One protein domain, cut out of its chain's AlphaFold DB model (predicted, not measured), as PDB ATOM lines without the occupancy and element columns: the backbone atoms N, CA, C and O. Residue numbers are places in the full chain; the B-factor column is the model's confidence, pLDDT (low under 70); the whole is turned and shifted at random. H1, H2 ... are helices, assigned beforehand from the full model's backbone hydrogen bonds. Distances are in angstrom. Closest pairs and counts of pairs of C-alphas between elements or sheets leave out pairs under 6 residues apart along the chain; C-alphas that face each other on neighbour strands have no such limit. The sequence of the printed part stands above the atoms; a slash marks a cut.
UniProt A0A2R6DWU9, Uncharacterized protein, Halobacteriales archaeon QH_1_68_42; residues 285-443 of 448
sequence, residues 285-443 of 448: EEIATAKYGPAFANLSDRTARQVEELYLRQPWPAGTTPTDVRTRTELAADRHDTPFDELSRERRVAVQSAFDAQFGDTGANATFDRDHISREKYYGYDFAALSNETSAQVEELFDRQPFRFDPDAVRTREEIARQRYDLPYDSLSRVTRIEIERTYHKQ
ATOM      1  N   GLU A 285      89.452 199.807 154.726       87.19
ATOM      2  CA  GLU A 285      89.667 201.221 155.032       87.19
ATOM      3  C   GLU A 285      90.379 201.404 156.379       87.19
ATOM      4  O   GLU A 285      91.357 202.145 156.460       87.19
ATOM      5  N   GLU A 286      89.962 200.667 157.413       84.81
ATOM      6  CA  GLU A 286      90.603 200.698 158.737       84.81
ATOM      7  C   GLU A 286      92.047 200.194 158.677       84.81
ATOM      8  O   GLU A 286      92.948 200.824 159.222       84.81
ATOM      9  N   ILE A 287      92.299 199.098 157.957       91.06
ATOM     10  CA  ILE A 287      93.660 198.573 157.783       91.06
ATOM     11  C   ILE A 287      94.534 199.574 157.008       91.06
ATOM     12  O   ILE A 287      95.689 199.801 157.371       91.06
ATOM     13  N   ALA A 288      93.999 200.178 155.940       92.94
ATOM     14  CA  ALA A 288      94.708 201.147 155.108       92.94
ATOM     15  C   ALA A 288      95.140 202.385 155.898       92.94
ATOM     16  O   ALA A 288      96.324 202.729 155.925       92.94
ATOM     17  N   THR A 289      94.178 203.023 156.558       88.88
ATOM     18  CA  THR A 289      94.386 204.268 157.301       88.88
ATOM     19  C   THR A 289      95.294 204.058 158.506       88.88
ATOM     20  O   THR A 289      96.252 204.810 158.671       88.88
ATOM     21  N   ALA A 290      95.077 202.996 159.290       87.75
ATOM     22  CA  ALA A 290      95.891 202.709 160.467       87.75
ATOM     23  C   ALA A 290      97.351 202.379 160.116       87.75
ATOM     24  O   ALA A 290      98.267 202.851 160.785       87.75
ATOM     25  N   LYS A 291      97.588 201.579 159.067       92.56
ATOM     26  CA  LYS A 291      98.936 201.083 158.748       92.56
ATOM     27  C   LYS A 291      99.725 202.001 157.815       92.56
ATOM     28  O   LYS A 291     100.947 202.070 157.921       92.56
ATOM     29  N   TYR A 292      99.052 202.686 156.892       92.75
ATOM     30  CA  TYR A 292      99.718 203.450 155.833       92.75
ATOM     31  C   TYR A 292      99.399 204.944 155.850       92.75
ATOM     32  O   TYR A 292     100.182 205.707 155.286       92.75
ATOM     33  N   GLY A 293      98.301 205.370 156.483       91.44
ATOM     34  CA  GLY A 293      97.854 206.764 156.569       91.44
ATOM     35  C   GLY A 293      96.732 207.121 155.580       91.44
ATOM     36  O   GLY A 293      95.650 207.501 156.023       91.44
ATOM     37  N   PRO A 294      96.935 207.029 154.249       92.69
ATOM     38  CA  PRO A 294      95.892 207.327 153.270       92.69
ATOM     39  C   PRO A 294      94.719 206.337 153.278       92.69
ATOM     40  O   PRO A 294      94.884 205.158 153.591       92.69
ATOM     41  N   ALA A 295      93.560 206.818 152.817       89.06
ATOM     42  CA  ALA A 295      92.377 206.005 152.528       89.06
ATOM     43  C   ALA A 295      92.670 204.892 151.510       89.06
ATOM     44  O   ALA A 295      93.495 205.083 150.609       89.06
ATOM     45  N   PHE A 296      91.947 203.768 151.581       89.06
ATOM     46  CA  PHE A 296      92.203 202.596 150.732       89.06
ATOM     47  C   PHE A 296      92.152 202.934 149.236       89.06
ATOM     48  O   PHE A 296      93.008 202.497 148.468       89.06
ATOM     49  N   ALA A 297      91.197 203.777 148.832       89.94
ATOM     50  CA  ALA A 297      91.033 204.228 147.448       89.94
ATOM     51  C   ALA A 297      92.208 205.074 146.915       89.94
ATOM     52  O   ALA A 297      92.371 205.198 145.705       89.94
ATOM     53  N   ASN A 298      93.025 205.645 147.808       93.19
ATOM     54  CA  ASN A 298      94.165 206.502 147.472       93.19
ATOM     55  C   ASN A 298      95.512 205.772 147.584       93.19
ATOM     56  O   ASN A 298      96.567 206.374 147.370       93.19
ATOM     57  N   LEU A 299      95.504 204.489 147.949       90.88
ATOM     58  CA  LEU A 299      96.713 203.684 148.015       90.88
ATOM     59  C   LEU A 299      97.196 203.299 146.614       90.88
ATOM     60  O   LEU A 299      96.412 203.070 145.697       90.88
ATOM     61  N   SER A 300      98.514 203.138 146.468       91.31
ATOM     62  CA  SER A 300      99.065 202.481 145.279       91.31
ATOM     63  C   SER A 300      98.550 201.041 145.177       91.31
ATOM     64  O   SER A 300      98.367 200.376 146.198       91.31
ATOM     65  N   ASP A 301      98.450 200.496 143.962       82.81
ATOM     66  CA  ASP A 301      98.119 199.078 143.737       82.81
ATOM     67  C   ASP A 301      99.022 198.117 144.528       82.81
ATOM     68  O   ASP A 301      98.641 196.989 144.868       82.81
ATOM     69  N   ARG A 302     100.266 198.525 144.817       82.19
ATOM     70  CA  ARG A 302     101.183 197.739 145.645       82.19
ATOM     71  C   ARG A 302     100.693 197.670 147.086       82.19
ATOM     72  O   ARG A 302     100.591 196.563 147.614       82.19
ATOM     73  N   THR A 303     100.379 198.816 147.681       89.44
ATOM     74  CA  THR A 303      99.966 198.959 149.082       89.44
ATOM     75  C   THR A 303      98.533 198.479 149.313       89.44
ATOM     76  O   THR A 303      98.294 197.732 150.256       89.44
ATOM     77  N   ALA A 304      97.596 198.786 148.412       87.19
ATOM     78  CA  ALA A 304      96.203 198.338 148.506       87.19
ATOM     79  C   ALA A 304      96.081 196.806 148.577       87.19
ATOM     80  O   ALA A 304      95.252 196.265 149.296       87.19
ATOM     81  N   ARG A 305      96.952 196.062 147.888       80.38
ATOM     82  CA  ARG A 305      96.941 194.592 147.969       80.38
ATOM     83  C   ARG A 305      97.569 194.038 149.247       80.38
ATOM     84  O   ARG A 305      97.186 192.952 149.653       80.38
ATOM     85  N   GLN A 306      98.490 194.764 149.884       89.50
ATOM     86  CA  GLN A 306      98.949 194.406 151.232       89.50
ATOM     87  C   GLN A 306      97.818 194.583 152.250       89.50
ATOM     88  O   GLN A 306      97.672 193.782 153.162       89.50
ATOM     89  N   VAL A 307      96.973 195.600 152.061       91.81
ATOM     90  CA  VAL A 307      95.736 195.744 152.834       91.81
ATOM     91  C   VAL A 307      94.772 194.586 152.556       91.81
ATOM     92  O   VAL A 307      94.258 193.999 153.501       91.81
ATOM     93  N   GLU A 308      94.556 194.220 151.286       87.19
ATOM     94  CA  GLU A 308      93.689 193.085 150.918       87.19
ATOM     95  C   GLU A 308      94.176 191.767 151.534       87.19
ATOM     96  O   GLU A 308      93.374 190.983 152.026       87.19
ATOM     97  N   GLU A 309      95.490 191.535 151.534       86.81
ATOM     98  CA  GLU A 309      96.121 190.368 152.152       86.81
ATOM     99  C   GLU A 309      95.765 190.249 153.638       86.81
ATOM    100  O   GLU A 309      95.356 189.182 154.082       86.81
ATOM    101  N   LEU A 310      95.876 191.344 154.395       90.81
ATOM    102  CA  LEU A 310      95.518 191.375 155.814       90.81
ATOM    103  C   LEU A 310      93.998 191.257 156.022       90.81
ATOM    104  O   LEU A 310      93.540 190.541 156.913       90.81
ATOM    105  N   TYR A 311      93.211 191.919 155.170       87.00
ATOM    106  CA  TYR A 311      91.746 191.888 155.192       87.00
ATOM    107  C   TYR A 311      91.175 190.482 154.959       87.00
ATOM    108  O   TYR A 311      90.124 190.146 155.491       87.00
ATOM    109  N   LEU A 312      91.852 189.639 154.180       83.12
ATOM    110  CA  LEU A 312      91.408 188.265 153.928       83.12
ATOM    111  C   LEU A 312      91.740 187.290 155.068       83.12
ATOM    112  O   LEU A 312      91.237 186.173 155.055       83.12
ATOM    113  N   ARG A 313      92.551 187.692 156.057       84.31
ATOM    114  CA  ARG A 313      92.907 186.851 157.220       84.31
ATOM    115  C   ARG A 313      91.990 187.045 158.425       84.31
ATOM    116  O   ARG A 313      92.331 186.618 159.517       84.31
ATOM    117  N   GLN A 314      90.858 187.707 158.234       80.44
ATOM    118  CA  GLN A 314      89.875 187.934 159.288       80.44
ATOM    119  C   GLN A 314      89.182 186.622 159.720       80.44
ATOM    120  O   GLN A 314      89.022 185.739 158.874       80.44
ATOM    121  N   PRO A 315      88.717 186.517 160.981       79.31
ATOM    122  CA  PRO A 315      88.933 187.474 162.070       79.31
ATOM    123  C   PRO A 315      90.363 187.400 162.619       79.31
ATOM    124  O   PRO A 315      90.966 186.331 162.664       79.31
ATOM    125  N   TRP A 316      90.919 188.531 163.054       82.50
ATOM    126  CA  TRP A 316      92.223 188.518 163.724       82.50
ATOM    127  C   TRP A 316      92.094 188.151 165.210       82.50
ATOM    128  O   TRP A 316      91.018 188.361 165.790       82.50
ATOM    129  N   PRO A 317      93.179 187.665 165.851       80.31
ATOM    130  CA  PRO A 317      93.190 187.392 167.282       80.31
ATOM    131  C   PRO A 317      92.732 188.610 168.083       80.31
ATOM    132  O   PRO A 317      93.098 189.746 167.765       80.31
ATOM    133  N   ALA A 318      91.927 188.366 169.117       72.38
ATOM    134  CA  ALA A 318      91.345 189.409 169.952       72.38
ATOM    135  C   ALA A 318      92.423 190.387 170.461       72.38
ATOM    136  O   ALA A 318      93.462 189.978 170.975       72.38
ATOM    137  N   GLY A 319      92.181 191.690 170.287       70.56
ATOM    138  CA  GLY A 319      93.071 192.765 170.741       70.56
ATOM    139  C   GLY A 319      94.171 193.151 169.749       70.56
ATOM    140  O   GLY A 319      94.892 194.111 169.997       70.56
ATOM    141  N   THR A 320      94.288 192.456 168.615       80.69
ATOM    142  CA  THR A 320      95.288 192.771 167.583       80.69
ATOM    143  C   THR A 320      94.846 193.975 166.750       80.69
ATOM    144  O   THR A 320      93.733 193.977 166.216       80.69
ATOM    145  N   THR A 321      95.707 194.982 166.583       82.12
ATOM    146  CA  THR A 321      95.447 196.164 165.739       82.12
ATOM    147  C   THR A 321      96.144 196.070 164.372       82.12
ATOM    148  O   THR A 321      97.115 195.324 164.221       82.12
ATOM    149  N   PRO A 322      95.716 196.830 163.337       89.12
ATOM    150  CA  PRO A 322      96.361 196.789 162.014       89.12
ATOM    151  C   PRO A 322      97.842 197.147 162.003       89.12
ATOM    152  O   PRO A 322      98.573 196.707 161.115       89.12
ATOM    153  N   THR A 323      98.296 197.925 162.980       87.81
ATOM    154  CA  THR A 323      99.707 198.276 163.137       87.81
ATOM    155  C   THR A 323     100.540 197.151 163.746       87.81
ATOM    156  O   THR A 323     101.741 197.104 163.483       87.81
ATOM    157  N   ASP A 324      99.923 196.222 164.482       88.94
ATOM    158  CA  ASP A 324     100.615 195.082 165.102       88.94
ATOM    159  C   ASP A 324     100.928 193.977 164.087       88.94
ATOM    160  O   ASP A 324     101.924 193.263 164.216       88.94
ATOM    161  N   VAL A 325     100.096 193.850 163.048       91.69
ATOM    162  CA  VAL A 325     100.228 192.793 162.042       91.69
ATOM    163  C   VAL A 325     101.156 193.221 160.912       91.69
ATOM    164  O   VAL A 325     100.957 194.238 160.239       91.69
ATOM    165  N   ARG A 326     102.169 192.402 160.651       93.12
ATOM    166  CA  ARG A 326     103.118 192.553 159.548       93.12
ATOM    167  C   ARG A 326     102.635 191.808 158.305       93.12
ATOM    168  O   ARG A 326     102.140 190.688 158.405       93.12
ATOM    169  N   THR A 327     102.828 192.384 157.122       91.88
ATOM    170  CA  THR A 327     102.564 191.694 155.842       91.88
ATOM    171  C   THR A 327     103.695 190.716 155.520       91.88
ATOM    172  O   THR A 327     104.808 190.851 156.034       91.88
ATOM    173  N   ARG A 328     103.486 189.759 154.607       89.12
ATOM    174  CA  ARG A 328     104.587 188.887 154.144       89.12
ATOM    175  C   ARG A 328     105.745 189.672 153.536       89.12
ATOM    176  O   ARG A 328     106.902 189.312 153.725       89.12
ATOM    177  N   THR A 329     105.439 190.761 152.827       89.19
ATOM    178  CA  THR A 329     106.461 191.646 152.244       89.19
ATOM    179  C   THR A 329     107.309 192.289 153.338       89.19
ATOM    180  O   THR A 329     108.533 192.303 153.241       89.19
ATOM    181  N   GLU A 330     106.665 192.783 154.392       91.38
ATOM    182  CA  GLU A 330     107.339 193.382 155.540       91.38
ATOM    183  C   GLU A 330     108.158 192.356 156.336       91.38
ATOM    184  O   GLU A 330     109.264 192.664 156.764       91.38
ATOM    185  N   LEU A 331     107.644 191.140 156.524       93.19
ATOM    186  CA  LEU A 331     108.351 190.063 157.222       93.19
ATOM    187  C   LEU A 331     109.560 189.553 156.427       93.19
ATOM    188  O   LEU A 331     110.589 189.230 157.017       93.19
ATOM    189  N   ALA A 332     109.444 189.474 155.101       91.25
ATOM    190  CA  ALA A 332     110.547 189.114 154.216       91.25
ATOM    191  C   ALA A 332     111.675 190.150 154.268       91.25
ATOM    192  O   ALA A 332     112.838 189.777 154.426       91.25
ATOM    193  N   ALA A 333     111.323 191.439 154.203       90.94
ATOM    194  CA  ALA A 333     112.283 192.529 154.329       90.94
ATOM    195  C   ALA A 333     113.011 192.480 155.683       90.94
ATOM    196  O   ALA A 333     114.236 192.460 155.709       90.94
ATOM    197  N   ASP A 334     112.282 192.345 156.794       90.25
ATOM    198  CA  ASP A 334     112.889 192.321 158.131       90.25
ATOM    199  C   ASP A 334     113.797 191.110 158.376       90.25
ATOM    200  O   ASP A 334     114.827 191.227 159.038       90.25
ATOM    201  N   ARG A 335     113.410 189.925 157.888       91.38
ATOM    202  CA  ARG A 335     114.135 188.677 158.184       91.38
ATOM    203  C   ARG A 335     115.255 188.363 157.207       91.38
ATOM    204  O   ARG A 335     116.177 187.624 157.554       91.38
ATOM    205  N   HIS A 336     115.136 188.834 155.973       90.00
ATOM    206  CA  HIS A 336     115.985 188.385 154.874       90.00
ATOM    207  C   HIS A 336     116.529 189.521 154.008       90.00
ATOM    208  O   HIS A 336     117.288 189.223 153.088       90.00
ATOM    209  N   ASP A 337     116.155 190.779 154.267       90.75
ATOM    210  CA  ASP A 337     116.557 191.953 153.476       90.75
ATOM    211  C   ASP A 337     116.323 191.756 151.965       90.75
ATOM    212  O   ASP A 337     117.106 192.158 151.110       90.75
ATOM    213  N   THR A 338     115.266 191.013 151.624       87.31
ATOM    214  CA  THR A 338     114.946 190.587 150.256       87.31
ATOM    215  C   THR A 338     113.426 190.613 150.075       87.31
ATOM    216  O   THR A 338     112.708 190.171 150.980       87.31
ATOM    217  N   PRO A 339     112.893 191.097 148.936       84.00
ATOM    218  CA  PRO A 339     111.462 191.044 148.652       84.00
ATOM    219  C   PRO A 339     110.911 189.617 148.727       84.00
ATOM    220  O   PRO A 339     111.557 188.674 148.277       84.00
ATOM    221  N   PHE A 340     109.686 189.455 149.238       82.00
ATOM    222  CA  PHE A 340     109.061 188.135 149.396       82.00
ATOM    223  C   PHE A 340     109.061 187.307 148.101       82.00
ATOM    224  O   PHE A 340     109.370 186.121 148.144       82.00
ATOM    225  N   ASP A 341     108.782 187.933 146.952       77.25
ATOM    226  CA  ASP A 341     108.745 187.264 145.642       77.25
ATOM    227  C   ASP A 341     110.135 186.798 145.144       77.25
ATOM    228  O   ASP A 341     110.214 185.955 144.254       77.25
ATOM    229  N   GLU A 342     111.232 187.311 145.713       83.06
ATOM    230  CA  GLU A 342     112.617 186.961 145.347       83.06
ATOM    231  C   GLU A 342     113.242 185.926 146.299       83.06
ATOM    232  O   GLU A 342     114.354 185.440 146.079       83.06
ATOM    233  N   LEU A 343     112.537 185.565 147.374       79.88
ATOM    234  CA  LEU A 343     113.015 184.586 148.339       79.88
ATOM    235  C   LEU A 343     113.029 183.168 147.756       79.88
ATOM    236  O   LEU A 343     112.130 182.742 147.025       79.88
ATOM    237  N   SER A 344     114.017 182.378 148.190       82.00
ATOM    238  CA  SER A 344     113.983 180.930 147.989       82.00
ATOM    239  C   SER A 344     112.695 180.349 148.579       82.00
ATOM    240  O   SER A 344     112.140 180.875 149.546       82.00
ATOM    241  N   ARG A 345     112.212 179.240 148.013       72.19
ATOM    242  CA  ARG A 345     110.967 178.605 148.463       72.19
ATOM    243  C   ARG A 345     110.954 178.324 149.967       72.19
ATOM    244  O   ARG A 345     109.987 178.664 150.631       72.19
ATOM    245  N   GLU A 346     112.039 177.771 150.499       74.81
ATOM    246  CA  GLU A 346     112.191 177.488 151.931       74.81
ATOM    247  C   GLU A 346     112.008 178.747 152.796       74.81
ATOM    248  O   GLU A 346     111.276 178.735 153.782       74.81
ATOM    249  N   ARG A 347     112.596 179.877 152.384       82.94
ATOM    250  CA  ARG A 347     112.442 181.154 153.097       82.94
ATOM    251  C   ARG A 347     111.034 181.729 152.965       82.94
ATOM    252  O   ARG A 347     110.534 182.315 153.918       82.94
ATOM    253  N   ARG A 348     110.371 181.540 151.819       81.25
ATOM    254  CA  ARG A 348     108.965 181.943 151.648       81.25
ATOM    255  C   ARG A 348     108.042 181.189 152.591       81.25
ATOM    256  O   ARG A 348     107.153 181.810 153.155       81.25
ATOM    257  N   VAL A 349     108.300 179.904 152.821       77.19
ATOM    258  CA  VAL A 349     107.554 179.083 153.788       77.19
ATOM    259  C   VAL A 349     107.776 179.581 155.213       77.19
ATOM    260  O   VAL A 349     106.816 179.766 155.949       77.19
ATOM    261  N   ALA A 350     109.018 179.903 155.584       81.19
ATOM    262  CA  ALA A 350     109.302 180.480 156.898       81.19
ATOM    263  C   ALA A 350     108.604 181.840 157.106       81.19
ATOM    264  O   ALA A 350     108.070 182.114 158.179       81.19
ATOM    265  N   VAL A 351     108.574 182.694 156.077       86.69
ATOM    266  CA  VAL A 351     107.835 183.966 156.121       86.69
ATOM    267  C   VAL A 351     106.322 183.736 156.168       86.69
ATOM    268  O   VAL A 351     105.646 184.444 156.906       86.69
ATOM    269  N   GLN A 352     105.806 182.756 155.423       83.12
ATOM    270  CA  GLN A 352     104.396 182.358 155.415       83.12
ATOM    271  C   GLN A 352     103.946 181.877 156.797       83.12
ATOM    272  O   GLN A 352     103.013 182.448 157.343       83.12
ATOM    273  N   SER A 353     104.643 180.909 157.392       82.25
ATOM    274  CA  SER A 353     104.315 180.384 158.725       82.25
ATOM    275  C   SER A 353     104.390 181.485 159.785       82.25
ATOM    276  O   SER A 353     103.499 181.643 160.612       82.25
ATOM    277  N   ALA A 354     105.388 182.365 159.700       87.81
ATOM    278  CA  ALA A 354     105.458 183.506 160.601       87.81
ATOM    279  C   ALA A 354     104.383 184.577 160.351       87.81
ATOM    280  O   ALA A 354     104.072 185.333 161.267       87.81
ATOM    281  N   PHE A 355     103.863 184.688 159.127       89.44
ATOM    282  CA  PHE A 355     102.712 185.531 158.824       89.44
ATOM    283  C   PHE A 355     101.445 184.935 159.436       89.44
ATOM    284  O   PHE A 355     100.714 185.652 160.109       89.44
ATOM    285  N   ASP A 356     101.238 183.632 159.248       84.44
ATOM    286  CA  ASP A 356     100.092 182.868 159.740       84.44
ATOM    287  C   ASP A 356     100.042 182.838 161.272       84.44
ATOM    288  O   ASP A 356      98.995 183.100 161.862       84.44
ATOM    289  N   ALA A 357     101.196 182.695 161.924       86.31
ATOM    290  CA  ALA A 357     101.319 182.733 163.378       86.31
ATOM    291  C   ALA A 357     100.787 184.032 164.015       86.31
ATOM    292  O   ALA A 357     100.336 184.004 165.159       86.31
ATOM    293  N   GLN A 358     100.788 185.162 163.291       89.88
ATOM    294  CA  GLN A 358     100.193 186.420 163.777       89.88
ATOM    295  C   GLN A 358      98.669 186.337 163.923       89.88
ATOM    296  O   GLN A 358      98.080 187.168 164.606       89.88
ATOM    297  N   PHE A 359      98.040 185.343 163.293       84.31
ATOM    298  CA  PHE A 359      96.602 185.094 163.336       84.31
ATOM    299  C   PHE A 359      96.230 183.896 164.221       84.31
ATOM    300  O   PHE A 359      95.080 183.477 164.229       84.31
ATOM    301  N   GLY A 360      97.185 183.345 164.980       77.06
ATOM    302  CA  GLY A 360      96.978 182.153 165.815       77.06
ATOM    303  C   GLY A 360      97.139 180.822 165.071       77.06
ATOM    304  O   GLY A 360      97.194 179.769 165.712       77.06
ATOM    305  N   ASP A 361      97.316 180.869 163.749       79.06
ATOM    306  CA  ASP A 361      97.554 179.718 162.875       79.06
ATOM    307  C   ASP A 361      98.993 179.201 163.071       79.06
ATOM    308  O   ASP A 361      99.926 179.579 162.365       79.06
ATOM    309  N   THR A 362      99.195 178.386 164.104       76.88
ATOM    310  CA  THR A 362     100.505 177.807 164.485       76.88
ATOM    311  C   THR A 362     100.491 176.279 164.506       76.88
ATOM    312  O   THR A 362     101.461 175.642 164.923       76.88
ATOM    313  N   GLY A 363      99.334 175.685 164.196       69.81
ATOM    314  CA  GLY A 363      99.069 174.261 164.371       69.81
ATOM    315  C   GLY A 363      99.115 173.766 165.827       69.81
ATOM    316  O   GLY A 363      99.009 172.564 166.066       69.81
ATOM    317  N   ALA A 364      99.231 174.654 166.825       73.25
ATOM    318  CA  ALA A 364      99.258 174.278 168.244       73.25
ATOM    319  C   ALA A 364      97.974 173.560 168.702       73.25
ATOM    320  O   ALA A 364      98.027 172.714 169.592       73.25
ATOM    321  N   ASN A 365      96.847 173.867 168.053       67.88
ATOM    322  CA  ASN A 365      95.549 173.220 168.250       67.88
ATOM    323  C   ASN A 365      95.102 172.434 167.000       67.88
ATOM    324  O   ASN A 365      93.905 172.280 166.772       67.88
ATOM    325  N   ALA A 366      96.043 171.974 166.165       78.50
ATOM    326  CA  ALA A 366      95.721 171.246 164.942       78.50
ATOM    327  C   ALA A 366      94.955 169.946 165.241       78.50
ATOM    328  O   ALA A 366      95.360 169.136 166.077       78.50
ATOM    329  N   THR A 367      93.866 169.734 164.508       84.00
ATOM    330  CA  THR A 367      93.069 168.501 164.514       84.00
ATOM    331  C   THR A 367      93.831 167.328 163.892       84.00
ATOM    332  O   THR A 367      93.696 166.191 164.341       84.00
ATOM    333  N   PHE A 368      94.642 167.599 162.870       87.00
ATOM    334  CA  PHE A 368      95.425 166.618 162.127       87.00
ATOM    335  C   PHE A 368      96.914 166.946 162.211       87.00
ATOM    336  O   PHE A 368      97.320 168.082 161.961       87.00
ATOM    337  N   ASP A 369      97.743 165.947 162.510       89.75
ATOM    338  CA  ASP A 369      99.195 166.105 162.451       89.75
ATOM    339  C   ASP A 369      99.720 166.127 161.001       89.75
ATOM    340  O   ASP A 369      99.029 165.767 160.042       89.75
ATOM    341  N   ARG A 370     100.971 166.575 160.835       89.81
ATOM    342  CA  ARG A 370     101.631 166.685 159.523       89.81
ATOM    343  C   ARG A 370     101.711 165.341 158.794       89.81
ATOM    344  O   ARG A 370     101.546 165.307 157.578       89.81
ATOM    345  N   ASP A 371     101.935 164.241 159.515       90.25
ATOM    346  CA  ASP A 371     102.029 162.905 158.917       90.25
ATOM    347  C   ASP A 371     100.669 162.413 158.422       90.25
ATOM    348  O   ASP A 371     100.596 161.719 157.412       90.25
ATOM    349  N   HIS A 372      99.580 162.754 159.106       90.56
ATOM    350  CA  HIS A 372      98.225 162.435 158.684       90.56
ATOM    351  C   HIS A 372      97.862 163.200 157.409       90.56
ATOM    352  O   HIS A 372      97.498 162.577 156.416       90.56
ATOM    353  N   ILE A 373      98.065 164.524 157.387       89.69
ATOM    354  CA  ILE A 373      97.842 165.344 156.181       89.69
ATOM    355  C   ILE A 373      98.695 164.824 155.017       89.69
ATOM    356  O   ILE A 373      98.202 164.684 153.899       89.69
ATOM    357  N   SER A 374      99.968 164.515 155.279       91.38
ATOM    358  CA  SER A 374     100.895 163.991 154.276       91.38
ATOM    359  C   SER A 374     100.398 162.678 153.670       91.38
ATOM    360  O   SER A 374     100.338 162.547 152.447       91.38
ATOM    361  N   ARG A 375      99.989 161.723 154.512       91.25
ATOM    362  CA  ARG A 375      99.539 160.399 154.067       91.25
ATOM    363  C   ARG A 375      98.241 160.461 153.270       91.25
ATOM    364  O   ARG A 375      98.164 159.815 152.227       91.25
ATOM    365  N   GLU A 376      97.272 161.254 153.715       91.38
ATOM    366  CA  GLU A 376      96.001 161.438 153.003       91.38
ATOM    367  C   GLU A 376      96.212 162.119 151.644       91.38
ATOM    368  O   GLU A 376      95.689 161.687 150.617       91.38
ATOM    369  N   LYS A 377      97.045 163.163 151.604       88.88
ATOM    370  CA  LYS A 377      97.189 164.014 150.419       88.88
ATOM    371  C   LYS A 377      98.194 163.487 149.393       88.88
ATOM    372  O   LYS A 377      98.047 163.738 148.197       88.88
ATOM    373  N   TYR A 378      99.208 162.751 149.842       86.75
ATOM    374  CA  TYR A 378     100.321 162.292 149.013       86.75
ATOM    375  C   TYR A 378     100.511 160.779 149.141       86.75
ATOM    376  O   TYR A 378     101.572 160.313 149.526       86.75
ATOM    377  N   TYR A 379      99.488 159.996 148.787       84.94
ATOM    378  CA  TYR A 379      99.586 158.542 148.554       84.94
ATOM    379  C   TYR A 379     100.258 157.727 149.679       84.94
ATOM    380  O   TYR A 379     100.946 156.742 149.407       84.94
ATOM    381  N   GLY A 380     100.072 158.118 150.941       85.94
ATOM    382  CA  GLY A 380     100.613 157.401 152.097       85.94
ATOM    383  C   GLY A 380     102.076 157.698 152.444       85.94
ATOM    384  O   GLY A 380     102.637 156.975 153.263       85.94
ATOM    385  N   TYR A 381     102.706 158.726 151.863       87.88
ATOM    386  CA  TYR A 381     104.045 159.157 152.283       87.88
ATOM    387  C   TYR A 381     103.999 159.900 153.629       87.88
ATOM    388  O   TYR A 381     103.141 160.758 153.835       87.88
ATOM    389  N   ASP A 382     104.946 159.606 154.524       89.88
ATOM    390  CA  ASP A 382     105.159 160.360 155.770       89.88
ATOM    391  C   ASP A 382     105.802 161.726 155.483       89.88
ATOM    392  O   ASP A 382     106.536 161.885 154.503       89.88
ATOM    393  N   PHE A 383     105.590 162.705 156.367       88.12
ATOM    394  CA  PHE A 383     106.026 164.090 156.157       88.12
ATOM    395  C   PHE A 383     107.538 164.202 155.933       88.12
ATOM    396  O   PHE A 383     107.997 164.929 155.053       88.12
ATOM    397  N   ALA A 384     108.326 163.432 156.688       87.56
ATOM    398  CA  ALA A 384     109.784 163.420 156.582       87.56
ATOM    399  C   ALA A 384     110.308 162.829 155.257       87.56
ATOM    400  O   ALA A 384     111.470 163.040 154.912       87.56
ATOM    401  N   ALA A 385     109.477 162.080 154.526       88.00
ATOM    402  CA  ALA A 385     109.823 161.489 153.235       88.00
ATOM    403  C   ALA A 385     109.448 162.391 152.046       88.00
ATOM    404  O   ALA A 385     109.818 162.098 150.906       88.00
ATOM    405  N   LEU A 386     108.711 163.476 152.293       85.88
ATOM    406  CA  LEU A 386     108.307 164.419 151.262       85.88
ATOM    407  C   LEU A 386     109.484 165.270 150.774       85.88
ATOM    408  O   LEU A 386     110.423 165.578 151.508       85.88
ATOM    409  N   SER A 387     109.402 165.717 149.518       84.50
ATOM    410  CA  SER A 387     110.303 166.761 149.024       84.50
ATOM    411  C   SER A 387     110.116 168.047 149.837       84.50
ATOM    412  O   SER A 387     109.004 168.323 150.286       84.50
ATOM    413  N   ASN A 388     111.152 168.887 149.935       75.44
ATOM    414  CA  ASN A 388     111.051 170.205 150.584       75.44
ATOM    415  C   ASN A 388     109.898 171.059 150.026       75.44
ATOM    416  O   ASN A 388     109.340 171.907 150.714       75.44
ATOM    417  N   GLU A 389     109.555 170.861 148.751       73.25
ATOM    418  CA  GLU A 389     108.456 171.560 148.092       73.25
ATOM    419  C   GLU A 389     107.089 171.082 148.590       73.25
ATOM    420  O   GLU A 389     106.179 171.895 148.768       73.25
ATOM    421  N   THR A 390     106.950 169.778 148.798       82.81
ATOM    422  CA  THR A 390     105.701 169.126 149.191       82.81
ATOM    423  C   THR A 390     105.481 169.212 150.700       82.81
ATOM    424  O   THR A 390     104.368 169.490 151.131       82.81
ATOM    425  N   SER A 391     106.532 169.069 151.512       83.94
ATOM    426  CA  SER A 391     106.442 169.252 152.967       83.94
ATOM    427  C   SER A 391     106.050 170.685 153.331       83.94
ATOM    428  O   SER A 391     105.206 170.885 154.193       83.94
ATOM    429  N   ALA A 392     106.544 171.681 152.597       77.31
ATOM    430  CA  ALA A 392     106.112 173.072 152.724       77.31
ATOM    431  C   ALA A 392     104.599 173.281 152.518       77.31
ATOM    432  O   ALA A 392     103.984 174.084 153.212       77.31
ATOM    433  N   GLN A 393     104.001 172.563 151.564       82.94
ATOM    434  CA  GLN A 393     102.557 172.617 151.313       82.94
ATOM    435  C   GLN A 393     101.763 171.950 152.440       82.94
ATOM    436  O   GLN A 393     100.687 172.422 152.796       82.94
ATOM    437  N   VAL A 394     102.295 170.868 153.015       86.88
ATOM    438  CA  VAL A 394     101.708 170.236 154.203       86.88
ATOM    439  C   VAL A 394     101.806 171.156 155.416       86.88
ATOM    440  O   VAL A 394     100.838 171.251 156.159       86.88
ATOM    441  N   GLU A 395     102.925 171.861 155.591       84.50
ATOM    442  CA  GLU A 395     103.125 172.822 156.683       84.50
ATOM    443  C   GLU A 395     102.088 173.950 156.637       84.50
ATOM    444  O   GLU A 395     101.436 174.237 157.633       84.50
ATOM    445  N   GLU A 396     101.860 174.520 155.450       81.75
ATOM    446  CA  GLU A 396     100.844 175.553 155.217       81.75
ATOM    447  C   GLU A 396      99.433 175.077 155.604       81.75
ATOM    448  O   GLU A 396      98.650 175.825 156.189       81.75
ATOM    449  N   LEU A 397      99.093 173.825 155.282       86.69
ATOM    450  CA  LEU A 397      97.816 173.235 155.680       86.69
ATOM    451  C   LEU A 397      97.772 172.919 157.177       86.69
ATOM    452  O   LEU A 397      96.730 173.099 157.796       86.69
ATOM    453  N   PHE A 398      98.873 172.448 157.759       86.25
ATOM    454  CA  PHE A 398      98.972 172.139 159.182       86.25
ATOM    455  C   PHE A 398      98.736 173.382 160.047       86.25
ATOM    456  O   PHE A 398      97.921 173.332 160.969       86.25
ATOM    457  N   ASP A 399      99.385 174.498 159.707       82.19
ATOM    458  CA  ASP A 399      99.299 175.741 160.474       82.19
ATOM    459  C   ASP A 399      97.883 176.344 160.445       82.19
ATOM    460  O   ASP A 399      97.427 176.858 161.465       82.19
ATOM    461  N   ARG A 400      97.165 176.236 159.313       82.81
ATOM    462  CA  ARG A 400      95.879 176.921 159.060       82.81
ATOM    463  C   ARG A 400      94.624 176.177 159.543       82.81
ATOM    464  O   ARG A 400      93.504 176.612 159.283       82.81
ATOM    465  N   GLN A 401      94.776 175.036 160.201       81.75
ATOM    466  CA  GLN A 401      93.644 174.260 160.718       81.75
ATOM    467  C   GLN A 401      92.763 175.050 161.698       81.75
ATOM    468  O   GLN A 401      93.287 175.915 162.398       81.75
ATOM    469  N   PRO A 402      91.459 174.714 161.817       83.19
ATOM    470  CA  PRO A 402      90.768 173.504 161.324       83.19
ATOM    471  C   PRO A 402      90.210 173.569 159.886       83.19
ATOM    472  O   PRO A 402      89.836 174.622 159.370       83.19
ATOM    473  N   PHE A 403      90.093 172.402 159.238       85.44
ATOM    474  CA  PHE A 403      89.502 172.251 157.898       85.44
ATOM    475  C   PHE A 403      87.978 172.065 157.949       85.44
ATOM    476  O   PHE A 403      87.449 171.471 158.886       85.44
ATOM    477  N   ARG A 404      87.271 172.501 156.898       81.81
ATOM    478  CA  ARG A 404      85.845 172.172 156.672       81.81
ATOM    479  C   ARG A 404      85.619 170.778 156.083       81.81
ATOM    480  O   ARG A 404      84.495 170.284 156.108       81.81
ATOM    481  N   PHE A 405      86.659 170.190 155.507       83.38
ATOM    482  CA  PHE A 405      86.630 168.917 154.791       83.38
ATOM    483  C   PHE A 405      87.782 168.028 155.265       83.38
ATOM    484  O   PHE A 405      88.679 168.503 155.967       83.38
ATOM    485  N   ASP A 406      87.784 166.768 154.836       84.69
ATOM    486  CA  ASP A 406      88.925 165.876 155.045       84.69
ATOM    487  C   ASP A 406      90.195 166.416 154.340       84.69
ATOM    488  O   ASP A 406      90.089 167.141 153.340       84.69
ATOM    489  N   PRO A 407      91.409 166.117 154.852       85.06
ATOM    490  CA  PRO A 407      92.654 166.723 154.363       85.06
ATOM    491  C   PRO A 407      92.939 166.548 152.860       85.06
ATOM    492  O   PRO A 407      93.597 167.397 152.256       85.06
ATOM    493  N   ASP A 408      92.454 165.473 152.235       86.62
ATOM    494  CA  ASP A 408      92.631 165.179 150.807       86.62
ATOM    495  C   ASP A 408      91.842 166.141 149.893       86.62
ATOM    496  O   ASP A 408      92.278 166.469 148.780       86.62
ATOM    497  N   ALA A 409      90.707 166.645 150.385       87.50
ATOM    498  CA  ALA A 409      89.832 167.581 149.694       87.50
ATOM    499  C   ALA A 409      90.304 169.040 149.805       87.50
ATOM    500  O   ALA A 409      89.948 169.863 148.955       87.50
ATOM    501  N   VAL A 410      91.126 169.369 150.808       89.12
ATOM    502  CA  VAL A 410      91.660 170.724 151.003       89.12
ATOM    503  C   VAL A 410      92.786 170.989 150.010       89.12
ATOM    504  O   VAL A 410      93.813 170.315 150.005       89.12
ATOM    505  N   ARG A 411      92.622 171.997 149.156       89.56
ATOM    506  CA  ARG A 411      93.603 172.398 148.142       89.56
ATOM    507  C   ARG A 411      94.504 173.517 148.643       89.56
ATOM    508  O   ARG A 411      94.031 174.519 149.169       89.56
ATOM    509  N   THR A 412      95.798 173.373 148.400       87.75
ATOM    510  CA  THR A 412      96.810 174.425 148.554       87.75
ATOM    511  C   THR A 412      96.648 175.485 147.465       87.75
ATOM    512  O   THR A 412      96.047 175.238 146.415       87.75
ATOM    513  N   ARG A 413      97.232 176.671 147.669       85.69
ATOM    514  CA  ARG A 413      97.243 177.745 146.658       85.69
ATOM    515  C   ARG A 413      97.837 177.286 145.323       85.69
ATOM    516  O   ARG A 413      97.299 177.612 144.266       85.69
ATOM    517  N   GLU A 414      98.902 176.486 145.379       85.06
ATOM    518  CA  GLU A 414      99.571 175.913 144.205       85.06
ATOM    519  C   GLU A 414      98.669 174.924 143.452       85.06
ATOM    520  O   GLU A 414      98.599 174.958 142.225       85.06
ATOM    521  N   GLU A 415      97.923 174.075 144.162       88.12
ATOM    522  CA  GLU A 415      96.963 173.168 143.523       88.12
ATOM    523  C   GLU A 415      95.804 173.929 142.874       88.12
ATOM    524  O   GLU A 415      95.424 173.603 141.751       88.12
ATOM    525  N   ILE A 416      95.268 174.960 143.536       90.50
ATOM    526  CA  ILE A 416      94.200 175.796 142.965       90.50
ATOM    527  C   ILE A 416      94.712 176.525 141.715       90.50
ATOM    528  O   ILE A 416      94.001 176.587 140.710       90.50
ATOM    529  N   ALA A 417      95.944 177.047 141.753       89.06
ATOM    530  CA  ALA A 417      96.593 177.700 140.619       89.06
ATOM    531  C   ALA A 417      96.697 176.768 139.408       89.06
ATOM    532  O   ALA A 417      96.186 177.096 138.334       89.06
ATOM    533  N   ARG A 418      97.281 175.578 139.600       90.31
ATOM    534  CA  ARG A 418      97.429 174.577 138.536       90.31
ATOM    535  C   ARG A 418      96.080 174.094 138.020       90.31
ATOM    536  O   ARG A 418      95.891 174.002 136.817       90.31
ATOM    537  N   GLN A 419      95.120 173.846 138.908       91.44
ATOM    538  CA  GLN A 419      93.801 173.355 138.514       91.44
ATOM    539  C   GLN A 419      93.016 174.373 137.679       91.44
ATOM    540  O   GLN A 419      92.314 173.985 136.747       91.44
ATOM    541  N   ARG A 420      93.078 175.664 138.029       92.44
ATOM    542  CA  ARG A 420      92.247 176.696 137.389       92.44
ATOM    543  C   ARG A 420      92.909 177.386 136.209       92.44
ATOM    544  O   ARG A 420      92.200 177.821 135.305       92.44
ATOM    545  N   TYR A 421      94.229 177.524 136.236       90.56
ATOM    546  CA  TYR A 421      94.961 178.364 135.289       90.56
ATOM    547  C   TYR A 421      96.123 177.639 134.602       90.56
ATOM    548  O   TYR A 421      96.781 178.262 133.777       90.56
ATOM    549  N   ASP A 422      96.377 176.364 134.927       91.50
ATOM    550  CA  ASP A 422      97.473 175.545 134.377       91.50
ATOM    551  C   ASP A 422      98.855 176.218 134.475       91.50
ATOM    552  O   ASP A 422      99.719 176.109 133.608       91.50
ATOM    553  N   LEU A 423      99.051 176.980 135.552       88.75
ATOM    554  CA  LEU A 423     100.238 177.786 135.794       88.75
ATOM    555  C   LEU A 423     100.647 177.683 137.272       88.75
ATOM    556  O   LEU A 423      99.767 177.615 138.137       88.75
ATOM    557  N   PRO A 424     101.956 177.698 137.592       82.62
ATOM    558  CA  PRO A 424     102.428 177.803 138.974       82.62
ATOM    559  C   PRO A 424     101.877 179.059 139.651       82.62
ATOM    560  O   PRO A 424     101.830 180.114 139.007       82.62
ATOM    561  N   TYR A 425     101.526 178.990 140.939       78.56
ATOM    562  CA  TYR A 425     100.909 180.107 141.668       78.56
ATOM    563  C   TYR A 425     101.733 181.398 141.563       78.56
ATOM    564  O   TYR A 425     101.192 182.473 141.303       78.56
ATOM    565  N   ASP A 426     103.056 181.282 141.658       74.38
ATOM    566  CA  ASP A 426     103.991 182.411 141.582       74.38
ATOM    567  C   ASP A 426     104.032 183.094 140.208       74.38
ATOM    568  O   ASP A 426     104.315 184.289 140.109       74.38
ATOM    569  N   SER A 427     103.731 182.347 139.144       78.06
ATOM    570  CA  SER A 427     103.716 182.859 137.767       78.06
ATOM    571  C   SER A 427     102.429 183.615 137.432       78.06
ATOM    572  O   SER A 427     102.359 184.323 136.425       78.06
ATOM    573  N   LEU A 428     101.404 183.484 138.280       79.56
ATOM    574  CA  LEU A 428     100.106 184.079 138.040       79.56
ATOM    575  C   LEU A 428     100.118 185.583 138.266       79.56
ATOM    576  O   LEU A 428     100.815 186.139 139.131       79.56
ATOM    577  N   SER A 429      99.237 186.241 137.511       76.94
ATOM    578  CA  SER A 429      98.951 187.647 137.721       76.94
ATOM    579  C   SER A 429      98.551 187.878 139.179       76.94
ATOM    580  O   SER A 429      97.894 187.061 139.829       76.94
ATOM    581  N   ARG A 430      98.933 189.035 139.705       62.91
ATOM    582  CA  ARG A 430      98.687 189.376 141.107       62.91
ATOM    583  C   ARG A 430      97.185 189.553 141.422       62.91
ATOM    584  O   ARG A 430      96.822 189.466 142.586       62.91
ATOM    585  N   VAL A 431      96.319 189.758 140.417       73.06
ATOM    586  CA  VAL A 431      94.843 189.722 140.571       73.06
ATOM    587  C   VAL A 431      94.360 188.281 140.725       73.06
ATOM    588  O   VAL A 431      93.628 187.968 141.658       73.06
ATOM    589  N   THR A 432      94.847 187.391 139.865       83.31
ATOM    590  CA  THR A 432      94.525 185.960 139.893       83.31
ATOM    591  C   THR A 432      94.943 185.307 141.210       83.31
ATOM    592  O   THR A 432      94.197 184.513 141.774       83.31
ATOM    593  N   ARG A 433      96.102 185.692 141.763       79.69
ATOM    594  CA  ARG A 433      96.544 185.217 143.081       79.69
ATOM    595  C   ARG A 433      95.549 185.559 144.197       79.69
ATOM    596  O   ARG A 433      95.264 184.694 145.012       79.69
ATOM    597  N   ILE A 434      94.936 186.748 144.195       74.44
ATOM    598  CA  ILE A 434      93.906 187.127 145.186       74.44
ATOM    599  C   ILE A 434      92.639 186.267 145.050       74.44
ATOM    600  O   ILE A 434      92.032 185.893 146.052       74.44
ATOM    601  N   GLU A 435      92.221 185.932 143.829       83.50
ATOM    602  CA  GLU A 435      91.081 185.026 143.613       83.50
ATOM    603  C   GLU A 435      91.361 183.622 144.161       83.50
ATOM    604  O   GLU A 435      90.471 182.968 144.722       83.50
ATOM    605  N   ILE A 436      92.611 183.177 144.032       86.31
ATOM    606  CA  ILE A 436      93.088 181.929 144.620       86.31
ATOM    607  C   ILE A 436      93.099 182.025 146.142       86.31
ATOM    608  O   ILE A 436      92.547 181.128 146.765       86.31
ATOM    609  N   GLU A 437      93.608 183.109 146.739       82.38
ATOM    610  CA  GLU A 437      93.552 183.330 148.196       82.38
ATOM    611  C   GLU A 437      92.119 183.231 148.723       82.38
ATOM    612  O   GLU A 437      91.840 182.475 149.649       82.38
ATOM    613  N   ARG A 438      91.170 183.926 148.084       82.56
ATOM    614  CA  ARG A 438      89.749 183.864 148.470       82.56
ATOM    615  C   ARG A 438      89.163 182.465 148.351       82.56
ATOM    616  O   ARG A 438      88.239 182.124 149.076       82.56
ATOM    617  N   THR A 439      89.628 181.680 147.386       86.69
ATOM    618  CA  THR A 439      89.188 180.289 147.227       86.69
ATOM    619  C   THR A 439      89.808 179.407 148.300       86.69
ATOM    620  O   THR A 439      89.116 178.576 148.875       86.69
ATOM    621  N   TYR A 440      91.095 179.611 148.568       86.75
ATOM    622  CA  TYR A 440      91.861 178.884 149.560       86.75
ATOM    623  C   TYR A 440      91.253 179.056 150.957       86.75
ATOM    624  O   TYR A 440      90.960 178.056 151.607       86.75
ATOM    625  N   HIS A 441      90.970 180.299 151.367       80.62
ATOM    626  CA  HIS A 441      90.443 180.630 152.697       80.62
ATOM    627  C   HIS A 441      89.073 180.008 153.012       80.62
ATOM    628  O   HIS A 441      88.854 179.547 154.130       80.62
ATOM    629  N   LYS A 442      88.211 179.828 152.005       84.31
ATOM    630  CA  LYS A 442      86.879 179.213 152.167       84.31
ATOM    631  C   LYS A 442      86.886 177.752 152.623       84.31
ATOM    632  O   LYS A 442      85.816 177.201 152.892       84.31
ATOM    633  N   GLN A 443      88.048 177.106 152.655       88.44
ATOM    634  CA  GLN A 443      88.203 175.696 153.015       88.44
ATOM    635  C   GLN A 443      88.373 175.468 154.531       88.44
ATOM    636  O   GLN A 443      88.398 174.313 154.958       88.44
TER     637      GLN A 443
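This is residues 285 to 443 of the 448 residues of an uncharacterized protein of Halobacteriales archaeon QH_1_68_42 (UniProt A0A2R6DWU9). Four helix pairs, each a shorter helix followed by a longer one at a steep or nearly perpendicular angle, are joined into a loop-rich body: H1 with H2, H3 with H4, H5 with H6 and H7 with H8. H4 and H6 lie side by side, with H1 and H5 toward opposite ends of the longest axis. The 159 printed residues hold eight named helices, H1 to H8 in chain order, and no named strand; the class is all helix. The whole is compact, with a radius of gyration of the C-alphas of 16.1 A and spans of 50 by 35 by 30 A.

H4, residues 345 to 359, is longest at 21.7 A, from C-alpha 345 at (110.967, 178.605, 148.463). H6 is residues 388 to 399, 16.3 A; H3, 328 to 336, 11.4 A; H5, 370 to 377, 10.5 A. H1, residues 285 to 292, 10.3 A, begins at (89.667, 201.221, 155.032). H2 is residues 301 to 311, 15.0 A; H7, 413 to 421, 11.6 A. H8, residues 430 to 441, 16.7 A, ends at (90.443, 180.630, 152.697).

H4 touches H6 at a shallow tilt of 3 degrees, the same way; their closest C-alphas, of Val 349 and Ala 392, are 6.3 A apart. H3 touches H4 at a steep tilt of 60 degrees, with C-alphas 328 and 355 closest at 6.1 A. H5 touches H6, about perpendicular at 73 degrees, with C-alphas 370 and 398 closest at 6.1 A. H7 touches H8 at a steep tilt of 61 degrees, with C-alphas 413 and 440 closest at 6.2 A. H1 touches H2 at a steep tilt of 62 degrees, with C-alphas 288 and 307 closest at 6.0 A. H2 and H8 are close but not clearly touching, their closest C-alphas, 309 and 434, 8.0 A apart. Every O i to N i+4 pair is within hydrogen-bond range in H1, H3, H5 and H7; in H2 it is 5 of 7, H4 9 of 11, H6 7 of 8 and H8 7 of 8.

The C-alphas farthest apart, of Pro 294 and Gly 380, are 50.2 A apart. The printed part has no cut; the links H2 to H3 and H6 to H7 are long. Residues 363, 365 and 430 have pLDDT under 70.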